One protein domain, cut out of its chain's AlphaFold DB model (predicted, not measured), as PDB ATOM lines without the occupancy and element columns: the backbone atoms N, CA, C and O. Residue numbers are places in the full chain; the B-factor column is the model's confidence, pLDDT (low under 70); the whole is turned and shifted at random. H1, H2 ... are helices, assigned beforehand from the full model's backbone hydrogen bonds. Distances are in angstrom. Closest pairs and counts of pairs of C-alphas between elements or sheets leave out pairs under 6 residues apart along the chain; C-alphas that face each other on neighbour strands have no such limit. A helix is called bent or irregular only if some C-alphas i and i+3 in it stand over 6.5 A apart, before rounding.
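This is residues 4 to 100 of the 985 residues of the protein "Protein kinase domain-containing protein" of Caenorhabditis japonica (UniProt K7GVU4). The longest helix, H1, bridges two groups of helices set one after the other along an elongated body. At one end H4 crosses H3 steeply, with the short H2 close by; at the other end H5, H6 and H7 run nearly parallel or antiparallel as a small bundle, their centres in a triangle. H1 packs on H4 of the first group and on H6 of the second. The printed part has 97 residues with seven named helices, H1 to H7 in order along the chain, and no named strand; the class is all helix. The whole is compact, with a radius of gyration of the C-alphas of 13.1 A, and spans 38 by 25 by 24 A.

H1, residues 4 to 15, begins at C-alpha 4 at (32.719, 79.560, 55.535) and is 16.6 A long from first to last C-alpha. H2 is residues 18 to 23, 8.7 A; H3 is residues 31 to 41, 15.2 A; H4 is residues 47 to 57, 15.4 A, beginning at C-alpha 47 at (25.525, 68.171, 45.887). H5 is residues 62 to 71, 14.1 A, and H6 is residues 75 to 84, 15.0 A. H6 is irregular: C-alphas 80 and 83 are 7.3 A apart. H7, residues 91 to 99, 12.0 A, ends at C-alpha 99 at (3.706, 85.593, 56.357).

H1 touches H6 at a shallow tilt of 20 degrees, opposite ways; the closest C-alphas are those of Ile 9 and Leu 77, 6.4 A apart. H1 touches H4 at a steep tilt of 52 degrees, the closest C-alphas being those of Cys 10 and Ser 48, 5.4 A. H4 touches H3 at a steep tilt of 47 degrees, opposite ways, closest at the C-alphas of Cys 37 and Pro 47, 5.0 A. H2 and H4 only just touch, with 3 pairs of C-alphas within 8 A, the closest being those of Trp 19 and Ser 48, 5.4 A. H5 and H6 form a helical hairpin at a shallow tilt of 19 degrees, with the C-alphas of Tyr 66 and Met 78 closest, 5.7 A. H6 and H7 form another; their closest C-alphas are those of Ile 75 and Glu 93, 6.8 A. H7 touches H5 at a shallow tilt of 11 degrees, the same way, closest at the C-alphas of Ala 70 and Val 96, 6.2 A. H4 and H5 are near each other, while H3 and H7, among others, are apart. Every O i to N i+4 pair is within hydrogen-bond range in H1, H2, H3, H4, H5 and H7, and 4 of 6 are in H6.

The two C-alphas farthest apart are those of Phe 43 and Asn 98, 40.4 A. The printed part has no cut, and no link between the helices is long. The mean pLDDT of the printed part is 83.2; it is under 70 at residue 16, residues 43 to 44 and residues 96 to 100.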
ATOM      1  N   ASP A   4      33.286  80.115  54.298       83.31
ATOM      2  CA  ASP A   4      32.719  79.560  55.535       83.31
ATOM      3  C   ASP A   4      31.185  79.642  55.552       83.31
ATOM      4  O   ASP A   4      30.507  78.711  55.973       83.31
ATOM      5  N   ILE A   5      30.629  80.733  55.008       86.50
ATOM      6  CA  ILE A   5      29.179  80.917  54.833       86.50
ATOM      7  C   ILE A   5      28.646  79.916  53.806       86.50
ATOM      8  O   ILE A   5      27.614  79.287  54.032       86.50
ATOM      9  N   LEU A   6      29.362  79.735  52.690       87.56
ATOM     10  CA  LEU A   6      28.990  78.752  51.674       87.56
ATOM     11  C   LEU A   6      28.990  77.331  52.248       87.56
ATOM     12  O   LEU A   6      28.056  76.582  51.973       87.56
ATOM     13  N   GLN A   7      29.994  76.975  53.054       85.88
ATOM     14  CA  GLN A   7      30.079  75.656  53.675       85.88
ATOM     15  C   GLN A   7      28.905  75.419  54.639       85.88
ATOM     16  O   GLN A   7      28.199  74.433  54.475       85.88
ATOM     17  N   GLN A   8      28.589  76.378  55.519       87.00
ATOM     18  CA  GLN A   8      27.434  76.278  56.427       87.00
ATOM     19  C   GLN A   8      26.092  76.131  55.693       87.00
ATOM     20  O   GLN A   8      25.207  75.406  56.148       87.00
ATOM     21  N   ILE A   9      25.918  76.828  54.564       90.69
ATOM     22  CA  ILE A   9      24.713  76.698  53.733       90.69
ATOM     23  C   ILE A   9      24.639  75.299  53.117       90.69
ATOM     24  O   ILE A   9      23.567  74.698  53.136       90.69
ATOM     25  N   CYS A  10      25.753  74.786  52.591       90.25
ATOM     26  CA  CYS A  10      25.797  73.459  51.980       90.25
ATOM     27  C   CYS A  10      25.527  72.358  53.014       90.25
ATOM     28  O   CYS A  10      24.671  71.514  52.776       90.25
ATOM     29  N   ASP A  11      26.141  72.436  54.198       85.75
ATOM     30  CA  ASP A  11      25.941  71.460  55.277       85.75
ATOM     31  C   ASP A  11      24.456  71.371  55.682       85.75
ATOM     32  O   ASP A  11      23.899  70.283  55.820       85.75
ATOM     33  N   ILE A  12      23.771  72.518  55.800       84.12
ATOM     34  CA  ILE A  12      22.332  72.565  56.115       84.12
ATOM     35  C   ILE A  12      21.484  72.009  54.966       84.12
ATOM     36  O   ILE A  12      20.496  71.321  55.212       84.12
ATOM     37  N   LEU A  13      21.830  72.325  53.717       86.38
ATOM     38  CA  LEU A  13      21.069  71.873  52.553       86.38
ATOM     39  C   LEU A  13      21.252  70.379  52.259       86.38
ATOM     40  O   LEU A  13      20.328  69.757  51.726       86.38
ATOM     41  N   ASP A  14      22.402  69.816  52.623       86.38
ATOM     42  CA  ASP A  14      22.743  68.412  52.399       86.38
ATOM     43  C   ASP A  14      22.210  67.489  53.511       86.38
ATOM     44  O   ASP A  14      21.830  66.365  53.201       86.38
ATOM     45  N   THR A  15      22.084  67.964  54.765       76.56
ATOM     46  CA  THR A  15      21.663  67.144  55.932       76.56
ATOM     47  C   THR A  15      20.305  66.442  55.743       76.56
ATOM     48  O   THR A  15      20.141  65.322  56.209       76.56
ATOM     49  N   ASP A  16      19.362  67.051  55.008       66.62
ATOM     50  CA  ASP A  16      18.009  66.507  54.769       66.62
ATOM     51  C   ASP A  16      17.631  66.446  53.269       66.62
ATOM     52  O   ASP A  16      16.453  66.509  52.914       66.62
ATOM     53  N   ASN A  17      18.608  66.436  52.349       78.94
ATOM     54  CA  ASN A  17      18.375  66.594  50.897       78.94
ATOM     55  C   ASN A  17      17.514  67.822  50.524       78.94
ATOM     56  O   ASN A  17      16.873  67.882  49.469       78.94
ATOM     57  N   THR A  18      17.523  68.855  51.371       79.31
ATOM     58  CA  THR A  18      16.768  70.098  51.152       79.31
ATOM     59  C   THR A  18      17.230  70.805  49.872       79.31
ATOM     60  O   THR A  18      16.446  71.510  49.231       79.31
ATOM     61  N   TRP A  19      18.477  70.566  49.450       88.06
ATOM     62  CA  TRP A  19      19.027  71.025  48.176       88.06
ATOM     63  C   TRP A  19      18.189  70.592  46.952       88.06
ATOM     64  O   TRP A  19      18.025  71.383  46.025       88.06
ATOM     65  N   GLU A  20      17.589  69.393  46.957       85.81
ATOM     66  CA  GLU A  20      16.719  68.926  45.862       85.81
ATOM     67  C   GLU A  20      15.404  69.707  45.825       85.81
ATOM     68  O   GLU A  20      14.918  70.103  44.764       85.81
ATOM     69  N   THR A  21      14.855  69.985  47.009       81.31
ATOM     70  CA  THR A  21      13.606  70.740  47.149       81.31
ATOM     71  C   THR A  21      13.791  72.177  46.672       81.31
ATOM     72  O   THR A  21      12.929  72.702  45.973       81.31
ATOM     73  N   ILE A  22      14.921  72.825  46.988       87.69
ATOM     74  CA  ILE A  22      15.187  74.189  46.503       87.69
ATOM     75  C   ILE A  22      15.523  74.225  45.009       87.69
ATOM     76  O   ILE A  22      15.204  75.223  44.362       87.69
ATOM     77  N   ALA A  23      16.113  73.160  44.450       87.06
ATOM     78  CA  ALA A  23      16.471  73.090  43.035       87.06
ATOM     79  C   ALA A  23      15.238  73.234  42.127       87.06
ATOM     80  O   ALA A  23      15.306  73.929  41.118       87.06
ATOM     81  N   ALA A  24      14.088  72.686  42.539       81.56
ATOM     82  CA  ALA A  24      12.813  72.836  41.829       81.56
ATOM     83  C   ALA A  24      12.319  74.295  41.738       81.56
ATOM     84  O   ALA A  24      11.507  74.632  40.876       81.56
ATOM     85  N   TYR A  25      12.808  75.173  42.617       81.56
ATOM     86  CA  TYR A  25      12.465  76.594  42.643       81.56
ATOM     87  C   TYR A  25      13.577  77.497  42.091       81.56
ATOM     88  O   TYR A  25      13.357  78.707  41.989       81.56
ATOM     89  N   MET A  26      14.744  76.943  41.732       88.88
ATOM     90  CA  MET A  26      15.864  77.684  41.150       88.88
ATOM     91  C   MET A  26      15.621  77.940  39.655       88.88
ATOM     92  O   MET A  26      15.620  77.001  38.857       88.88
ATOM     93  N   PRO A  27      15.450  79.203  39.226       81.44
ATOM     94  CA  PRO A  27      15.314  79.538  37.817       81.44
ATOM     95  C   PRO A  27      16.556  79.099  37.038       81.44
ATOM     96  O   PRO A  27      17.683  79.333  37.474       81.44
ATOM     97  N   GLY A  28      16.346  78.449  35.892       79.50
ATOM     98  CA  GLY A  28      17.427  77.971  35.033       79.50
ATOM     99  C   GLY A  28      18.097  76.671  35.486       79.50
ATOM    100  O   GLY A  28      19.045  76.254  34.829       79.50
ATOM    101  N   ILE A  29      17.641  76.013  36.558       88.75
ATOM    102  CA  ILE A  29      18.049  74.643  36.909       88.75
ATOM    103  C   ILE A  29      17.030  73.659  36.322       88.75
ATOM    104  O   ILE A  29      15.834  73.759  36.587       88.75
ATOM    105  N   HIS A  30      17.501  72.717  35.504       87.19
ATOM    106  CA  HIS A  30      16.658  71.692  34.874       87.19
ATOM    107  C   HIS A  30      16.898  70.307  35.484       87.19
ATOM    108  O   HIS A  30      17.906  70.084  36.149       87.19
ATOM    109  N   LEU A  31      16.010  69.346  35.203       84.69
ATOM    110  CA  LEU A  31      16.093  67.981  35.743       84.69
ATOM    111  C   LEU A  31      17.467  67.324  35.499       84.69
ATOM    112  O   LEU A  31      18.030  66.729  36.409       84.69
ATOM    113  N   LYS A  32      18.063  67.550  34.320       83.50
ATOM    114  CA  LYS A  32      19.423  67.094  33.978       83.50
ATOM    115  C   LYS A  32      20.525  67.659  34.889       83.50
ATOM    116  O   LYS A  32      21.493  66.964  35.178       83.50
ATOM    117  N   ASP A  33      20.380  68.902  35.354       85.62
ATOM    118  CA  ASP A  33      21.335  69.547  36.265       85.62
ATOM    119  C   ASP A  33      21.200  68.941  37.676       85.62
ATOM    120  O   ASP A  33      22.193  68.715  38.366       85.62
ATOM    121  N   VAL A  34      19.964  68.619  38.080       87.12
ATOM    122  CA  VAL A  34      19.661  67.951  39.355       87.12
ATOM    123  C   VAL A  34      20.187  66.516  39.354       87.12
ATOM    124  O   VAL A  34      20.860  66.119  40.300       87.12
ATOM    125  N   GLU A  35      19.963  65.752  38.284       86.12
ATOM    126  CA  GLU A  35      20.503  64.395  38.127       86.12
ATOM    127  C   GLU A  35      22.037  64.375  38.128       86.12
ATOM    128  O   GLU A  35      22.639  63.490  38.740       86.12
ATOM    129  N   ALA A  36      22.682  65.371  37.509       82.06
ATOM    130  CA  ALA A  36      24.132  65.535  37.583       82.06
ATOM    131  C   ALA A  36      24.605  65.790  39.025       82.06
ATOM    132  O   ALA A  36      25.587  65.189  39.455       82.06
ATOM    133  N   CYS A  37      23.880  66.604  39.802       85.94
ATOM    134  CA  CYS A  37      24.174  66.820  41.223       85.94
ATOM    135  C   CYS A  37      23.946  65.554  42.070       85.94
ATOM    136  O   CYS A  37      24.752  65.275  42.954       85.94
ATOM    137  N   LYS A  38      22.926  64.737  41.768       84.19
ATOM    138  CA  LYS A  38      22.697  63.440  42.440       84.19
ATOM    139  C   LYS A  38      23.824  62.443  42.164       84.19
ATOM    140  O   LYS A  38      24.311  61.798  43.088       84.19
ATOM    141  N   LYS A  39      24.295  62.363  40.913       81.12
ATOM    142  CA  LYS A  39      25.480  61.563  40.549       81.12
ATOM    143  C   LYS A  39      26.762  62.102  41.186       81.12
ATOM    144  O   LYS A  39      27.675  61.339  41.470       81.12
ATOM    145  N   PHE A  40      26.845  63.406  41.432       79.25
ATOM    146  CA  PHE A  40      27.967  64.003  42.154       79.25
ATOM    147  C   PHE A  40      27.941  63.655  43.653       79.25
ATOM    148  O   PHE A  40      28.989  63.372  44.233       79.25
ATOM    149  N   ALA A  41      26.746  63.579  44.256       75.69
ATOM    150  CA  ALA A  41      26.548  63.153  45.643       75.69
ATOM    151  C   ALA A  41      27.026  61.715  45.904       75.69
ATOM    152  O   ALA A  41      27.575  61.438  46.968       75.69
ATOM    153  N   SER A  42      26.888  60.807  44.925       70.44
ATOM    154  CA  SER A  42      27.346  59.413  45.060       70.44
ATOM    155  C   SER A  42      28.868  59.247  45.180       70.44
ATOM    156  O   SER A  42      29.327  58.158  45.505       70.44
ATOM    157  N   PHE A  43      29.652  60.314  44.975       69.75
ATOM    158  CA  PHE A  43      31.102  60.337  45.209       69.75
ATOM    159  C   PHE A  43      31.494  61.012  46.541       69.75
ATOM    160  O   PHE A  43      32.617  61.499  46.674       69.75
ATOM    161  N   SER A  44      30.579  61.081  47.519       62.12
ATOM    162  CA  SER A  44      30.788  61.720  48.835       62.12
ATOM    163  C   SER A  44      31.135  63.213  48.758       62.12
ATOM    164  O   SER A  44      31.849  63.748  49.608       62.12
ATOM    165  N   GLN A  45      30.642  63.903  47.728       75.94
ATOM    166  CA  GLN A  45      30.824  65.344  47.547       75.94
ATOM    167  C   GLN A  45      29.499  66.079  47.732       75.94
ATOM    168  O   GLN A  45      28.445  65.552  47.398       75.94
ATOM    169  N   SER A  46      29.553  67.312  48.244       86.56
ATOM    170  CA  SER A  46      28.360  68.124  48.521       86.56
ATOM    171  C   SER A  46      27.569  68.436  47.233       86.56
ATOM    172  O   SER A  46      28.066  69.193  46.382       86.56
ATOM    173  N   PRO A  47      26.346  67.896  47.063       88.88
ATOM    174  CA  PRO A  47      25.525  68.171  45.887       88.88
ATOM    175  C   PRO A  47      25.018  69.614  45.851       88.88
ATOM    176  O   PRO A  47      24.993  70.223  44.777       88.88
ATOM    177  N   SER A  48      24.686  70.205  47.006       90.81
ATOM    178  CA  SER A  48      24.291  71.615  47.087       90.81
ATOM    179  C   SER A  48      25.414  72.559  46.645       90.81
ATOM    180  O   SER A  48      25.144  73.566  45.986       90.81
ATOM    181  N   LYS A  49      26.682  72.214  46.904       89.69
ATOM    182  CA  LYS A  49      27.843  72.997  46.453       89.69
ATOM    183  C   LYS A  49      27.990  73.005  44.932       89.69
ATOM    184  O   LYS A  49      28.276  74.061  44.360       89.69
ATOM    185  N   LEU A  50      27.775  71.866  44.263       88.12
ATOM    186  CA  LEU A  50      27.778  71.805  42.796       88.12
ATOM    187  C   LEU A  50      26.575  72.552  42.210       88.12
ATOM    188  O   LEU A  50      26.750  73.352  41.289       88.12
ATOM    189  N   LEU A  51      25.386  72.367  42.791       91.75
ATOM    190  CA  LEU A  51      24.164  73.051  42.372       91.75
ATOM    191  C   LEU A  51      24.324  74.578  42.419       91.75
ATOM    192  O   LEU A  51      24.055  75.264  41.434       91.75
ATOM    193  N   LEU A  52      24.824  75.115  43.536       91.31
ATOM    194  CA  LEU A  52      25.051  76.554  43.694       91.31
ATOM    195  C   LEU A  52      26.141  77.078  42.750       91.31
ATOM    196  O   LEU A  52      26.050  78.216  42.289       91.31
ATOM    197  N   ARG A  53      27.142  76.257  42.410       88.06
ATOM    198  CA  ARG A  53      28.179  76.615  41.431       88.06
ATOM    199  C   ARG A  53      27.614  76.705  40.012       88.06
ATOM    200  O   ARG A  53      27.906  77.675  39.317       88.06
ATOM    201  N   VAL A  54      26.784  75.743  39.608       86.38
ATOM    202  CA  VAL A  54      26.077  75.761  38.314       86.38
ATOM    203  C   VAL A  54      25.130  76.955  38.239       86.38
ATOM    204  O   VAL A  54      25.091  77.653  37.228       86.38
ATOM    205  N   TRP A  55      24.404  77.238  39.319       90.75
ATOM    206  CA  TRP A  55      23.468  78.357  39.366       90.75
ATOM    207  C   TRP A  55      24.186  79.714  39.323       90.75
ATOM    208  O   TRP A  55      23.783  80.611  38.587       90.75
ATOM    209  N   CYS A  56      25.323  79.839  40.011       86.88
ATOM    210  CA  CYS A  56      26.185  81.019  39.931       86.88
ATOM    211  C   CYS A  56      26.758  81.225  38.516       86.88
ATOM    212  O   CYS A  56      26.733  82.339  37.999       86.88
ATOM    213  N   ALA A  57      27.192  80.152  37.841       84.38
ATOM    214  CA  ALA A  57      27.689  80.219  36.463       84.38
ATOM    215  C   ALA A  57      26.625  80.699  35.455       84.38
ATOM    216  O   ALA A  57      26.973  81.236  34.406       84.38
ATOM    217  N   LYS A  58      25.333  80.564  35.787       85.19
ATOM    218  CA  LYS A  58      24.200  81.095  35.008       85.19
ATOM    219  C   LYS A  58      23.841  82.551  35.364       85.19
ATOM    220  O   LYS A  58      22.822  83.053  34.900       85.19
ATOM    221  N   GLY A  59      24.661  83.236  36.167       84.31
ATOM    222  CA  GLY A  59      24.533  84.666  36.479       84.31
ATOM    223  C   GLY A  59      23.723  85.000  37.737       84.31
ATOM    224  O   GLY A  59      23.489  86.177  38.018       84.31
ATOM    225  N   TYR A  60      23.297  84.004  38.523       91.38
ATOM    226  CA  TYR A  60      22.528  84.238  39.748       91.38
ATOM    227  C   TYR A  60      23.433  84.587  40.938       91.38
ATOM    228  O   TYR A  60      24.465  83.966  41.180       91.38
ATOM    229  N   THR A  61      23.024  85.599  41.706       89.81
ATOM    230  CA  THR A  61      23.827  86.192  42.795       89.81
ATOM    231  C   THR A  61      23.331  85.800  44.191       89.81
ATOM    232  O   THR A  61      22.246  85.239  44.351       89.81
ATOM    233  N   THR A  62      24.081  86.162  45.239       89.38
ATOM    234  CA  THR A  62      23.687  85.942  46.648       89.38
ATOM    235  C   THR A  62      22.350  86.598  47.007       89.38
ATOM    236  O   THR A  62      21.578  86.022  47.768       89.38
ATOM    237  N   ASN A  63      22.015  87.741  46.394       91.38
ATOM    238  CA  ASN A  63      20.708  88.390  46.554       91.38
ATOM    239  C   ASN A  63      19.561  87.513  46.020       91.38
ATOM    240  O   ASN A  63      18.509  87.421  46.652       91.38
ATOM    241  N   HIS A  64      19.763  86.837  44.883       92.25
ATOM    242  CA  HIS A  64      18.776  85.911  44.319       92.25
ATOM    243  C   HIS A  64      18.610  84.676  45.204       92.25
ATOM    244  O   HIS A  64      17.490  84.218  45.420       92.25
ATOM    245  N   LEU A  65      19.711  84.180  45.775       91.38
ATOM    246  CA  LEU A  65      19.677  83.074  46.729       91.38
ATOM    247  C   LEU A  65      18.929  83.459  48.022       91.38
ATOM    248  O   LEU A  65      18.116  82.679  48.509       91.38
ATOM    249  N   TYR A  66      19.103  84.687  48.522       92.75
ATOM    250  CA  TYR A  66      18.361  85.209  49.681       92.75
ATOM    251  C   TYR A  66      16.855  85.331  49.411       92.75
ATOM    252  O   TYR A  66      16.032  84.955  50.244       92.75
ATOM    253  N   GLN A  67      16.475  85.816  48.225       90.19
ATOM    254  CA  GLN A  67      15.074  85.869  47.796       90.19
ATOM    255  C   GLN A  67      14.471  84.473  47.617       90.19
ATOM    256  O   GLN A  67      13.310  84.256  47.969       90.19
ATOM    257  N   LEU A  68      15.251  83.523  47.096       89.50
ATOM    258  CA  LEU A  68      14.834  82.133  46.965       89.50
ATOM    259  C   LEU A  68      14.571  81.516  48.341       89.50
ATOM    260  O   LEU A  68      13.495  80.959  48.544       89.50
ATOM    261  N   PHE A  69      15.485  81.693  49.300       91.94
ATOM    262  CA  PHE A  69      15.283  81.253  50.682       91.94
ATOM    263  C   PHE A  69      14.085  81.938  51.341       91.94
ATOM    264  O   PHE A  69      13.352  81.290  52.085       91.94
ATOM    265  N   ALA A  70      13.816  83.205  51.018       85.69
ATOM    266  CA  ALA A  70      12.598  83.873  51.467       85.69
ATOM    267  C   ALA A  70      11.338  83.210  50.891       85.69
ATOM    268  O   ALA A  70      10.374  82.945  51.611       85.69
ATOM    269  N   LYS A  71      11.348  82.887  49.594       82.00
ATOM    270  CA  LYS A  71      10.229  82.240  48.897       82.00
ATOM    271  C   LYS A  71       9.966  80.823  49.415       82.00
ATOM    272  O   LYS A  71       8.806  80.452  49.581       82.00
ATOM    273  N   THR A  72      11.020  80.062  49.704       80.62
ATOM    274  CA  THR A  72      10.939  78.704  50.271       80.62
ATOM    275  C   THR A  72      10.857  78.691  51.801       80.62
ATOM    276  O   THR A  72      10.763  77.624  52.398       80.62
ATOM    277  N   LYS A  73      10.819  79.869  52.440       84.25
ATOM    278  CA  LYS A  73      10.699  80.074  53.896       84.25
ATOM    279  C   LYS A  73      11.837  79.458  54.724       84.25
ATOM    280  O   LYS A  73      11.647  79.118  55.891       84.25
ATOM    281  N   LEU A  74      13.039  79.369  54.164       83.44
ATOM    282  CA  LEU A  74      14.235  78.852  54.838       83.44
ATOM    283  C   LEU A  74      14.948  79.966  55.626       83.44
ATOM    284  O   LEU A  74      16.052  80.392  55.291       83.44
ATOM    285  N   ILE A  75      14.304  80.442  56.698       83.69
ATOM    286  CA  ILE A  75      14.739  81.614  57.492       83.69
ATOM    287  C   ILE A  75      16.147  81.427  58.077       83.69
ATOM    288  O   ILE A  75      16.942  82.364  58.108       83.69
ATOM    289  N   ARG A  76      16.493  80.202  58.494       83.81
ATOM    290  CA  ARG A  76      17.836  79.879  59.000       83.81
ATOM    291  C   ARG A  76      18.920  80.159  57.954       83.81
ATOM    292  O   ARG A  76      19.929  80.770  58.287       83.81
ATOM    293  N   LEU A  77      18.689  79.773  56.698       89.00
ATOM    294  CA  LEU A  77      19.621  80.039  55.599       89.00
ATOM    295  C   LEU A  77      19.658  81.527  55.234       89.00
ATOM    296  O   LEU A  77      20.735  82.043  54.944       89.00
ATOM    297  N   MET A  78      18.520  82.234  55.324       90.06
ATOM    298  CA  MET A  78      18.484  83.694  55.164       90.06
ATOM    299  C   MET A  78      19.397  84.380  56.182       90.06
ATOM    300  O   MET A  78      20.251  85.162  55.791       90.06
ATOM    301  N   ARG A  79      19.304  84.039  57.472       89.88
ATOM    302  CA  ARG A  79      20.156  84.642  58.515       89.88
ATOM    303  C   ARG A  79      21.649  84.415  58.277       89.88
ATOM    304  O   ARG A  79      22.434  85.330  58.499       89.88
ATOM    305  N   ILE A  80      22.021  83.230  57.795       88.50
ATOM    306  CA  ILE A  80      23.419  82.861  57.522       88.50
ATOM    307  C   ILE A  80      23.988  83.651  56.335       88.50
ATOM    308  O   ILE A  80      25.115  84.132  56.407       88.50
ATOM    309  N   ILE A  81      23.217  83.823  55.256       91.75
ATOM    310  CA  ILE A  81      23.676  84.550  54.059       91.75
ATOM    311  C   ILE A  81      23.463  86.071  54.147       91.75
ATOM    312  O   ILE A  81      24.053  86.807  53.359       91.75
ATOM    313  N   LYS A  82      22.680  86.557  55.123       90.31
ATOM    314  CA  LYS A  82      22.350  87.979  55.343       90.31
ATOM    315  C   LYS A  82      23.555  88.931  55.269       90.31
ATOM    316  O   LYS A  82      23.421  89.931  54.572       90.31
ATOM    317  N   PRO A  83      24.729  88.635  55.867       89.06
ATOM    318  CA  PRO A  83      25.889  89.533  55.800       89.06
ATOM    319  C   PRO A  83      26.472  89.728  54.388       89.06
ATOM    320  O   PRO A  83      27.251  90.647  54.169       89.06
ATOM    321  N   GLU A  84      26.124  88.863  53.428       86.19
ATOM    322  CA  GLU A  84      26.618  88.876  52.040       86.19
ATOM    323  C   GLU A  84      25.537  89.356  51.045       86.19
ATOM    324  O   GLU A  84      25.647  89.139  49.829       86.19
ATOM    325  N   VAL A  85      24.453  89.946  51.561       87.81
ATOM    326  CA  VAL A  85      23.250  90.348  50.822       87.81
ATOM    327  C   VAL A  85      23.010  91.835  51.034       87.81
ATOM    328  O   VAL A  85      23.225  92.367  52.116       87.81
ATOM    329  N   ASN A  86      22.552  92.524  49.991       86.69
ATOM    330  CA  ASN A  86      22.288  93.957  50.080       86.69
ATOM    331  C   ASN A  86      21.166  94.250  51.098       86.69
ATOM    332  O   ASN A  86      20.092  93.643  51.030       86.69
ATOM    333  N   GLU A  87      21.396  95.222  51.986       86.69
ATOM    334  CA  GLU A  87      20.507  95.591  53.099       86.69
ATOM    335  C   GLU A  87      19.066  95.883  52.665       86.69
ATOM    336  O   GLU A  87      18.118  95.574  53.391       86.69
ATOM    337  N   LYS A  88      18.866  96.361  51.428       85.19
ATOM    338  CA  LYS A  88      17.530  96.595  50.856       85.19
ATOM    339  C   LYS A  88      16.650  95.345  50.791       85.19
ATOM    340  O   LYS A  88      15.457  95.471  50.549       85.19
ATOM    341  N   PHE A  89      17.208  94.142  50.953       83.44
ATOM    342  CA  PHE A  89      16.463  92.881  50.973       83.44
ATOM    343  C   PHE A  89      16.195  92.347  52.382       83.44
ATOM    344  O   PHE A  89      15.482  91.350  52.512       83.44
ATOM    345  N   TYR A  90      16.688  92.995  53.443       88.00
ATOM    346  CA  TYR A  90      16.512  92.508  54.817       88.00
ATOM    347  C   TYR A  90      15.039  92.446  55.232       88.00
ATOM    348  O   TYR A  90      14.651  91.503  55.922       88.00
ATOM    349  N   TYR A  91      14.194  93.334  54.690       83.69
ATOM    350  CA  TYR A  91      12.743  93.313  54.914       83.69
ATOM    351  C   TYR A  91      12.074  91.993  54.488       83.69
ATOM    352  O   TYR A  91      10.970  91.688  54.938       83.69
ATOM    353  N   LEU A  92      12.697  91.199  53.602       78.81
ATOM    354  CA  LEU A  92      12.152  89.905  53.190       78.81
ATOM    355  C   LEU A  92      12.158  88.892  54.338       78.81
ATOM    356  O   LEU A  92      11.259  88.058  54.386       78.81
ATOM    357  N   GLU A  93      13.110  88.979  55.270       79.25
ATOM    358  CA  GLU A  93      13.128  88.126  56.466       79.25
ATOM    359  C   GLU A  93      11.911  88.431  57.350       79.25
ATOM    360  O   GLU A  93      11.141  87.528  57.685       79.25
ATOM    361  N   ASP A  94      11.654  89.717  57.603       73.75
ATOM    362  CA  ASP A  94      10.485  90.180  58.355       73.75
ATOM    363  C   ASP A  94       9.181  89.837  57.636       73.75
ATOM    364  O   ASP A  94       8.196  89.435  58.256       73.75
ATOM    365  N   LYS A  95       9.159  89.934  56.304       73.25
ATOM    366  CA  LYS A  95       8.003  89.550  55.491       73.25
ATOM    367  C   LYS A  95       7.708  88.054  55.612       73.25
ATOM    368  O   LYS A  95       6.539  87.695  55.714       73.25
ATOM    369  N   VAL A  96       8.721  87.185  55.638       67.25
ATOM    370  CA  VAL A  96       8.552  85.728  55.797       67.25
ATOM    371  C   VAL A  96       8.121  85.367  57.220       67.25
ATOM    372  O   VAL A  96       7.165  84.603  57.381       67.25
ATOM    373  N   LEU A  97       8.729  85.982  58.241       58.44
ATOM    374  CA  LEU A  97       8.334  85.834  59.649       58.44
ATOM    375  C   LEU A  97       6.880  86.285  59.887       58.44
ATOM    376  O   LEU A  97       6.139  85.653  60.640       58.44
ATOM    377  N   ASN A  98       6.436  87.322  59.171       48.38
ATOM    378  CA  ASN A  98       5.064  87.826  59.235       48.38
ATOM    379  C   ASN A  98       4.075  87.062  58.330       48.38
ATOM    380  O   ASN A  98       2.877  87.030  58.623       48.38
ATOM    381  N   LEU A  99       4.535  86.418  57.251       44.09
ATOM    382  CA  LEU A  99       3.706  85.593  56.357       44.09
ATOM    383  C   LEU A  99       3.455  84.184  56.904       44.09
ATOM    384  O   LEU A  99       2.394  83.627  56.622       44.09
ATOM    385  N   SER A 100       4.339  83.624  57.739       37.84
ATOM    386  CA  SER A 100       4.051  82.372  58.466       37.84
ATOM    387  C   SER A 100       2.874  82.492  59.450       37.84
ATOM    388  O   SER A 100       2.361  81.479  59.912       37.84
TER     389      SER A 100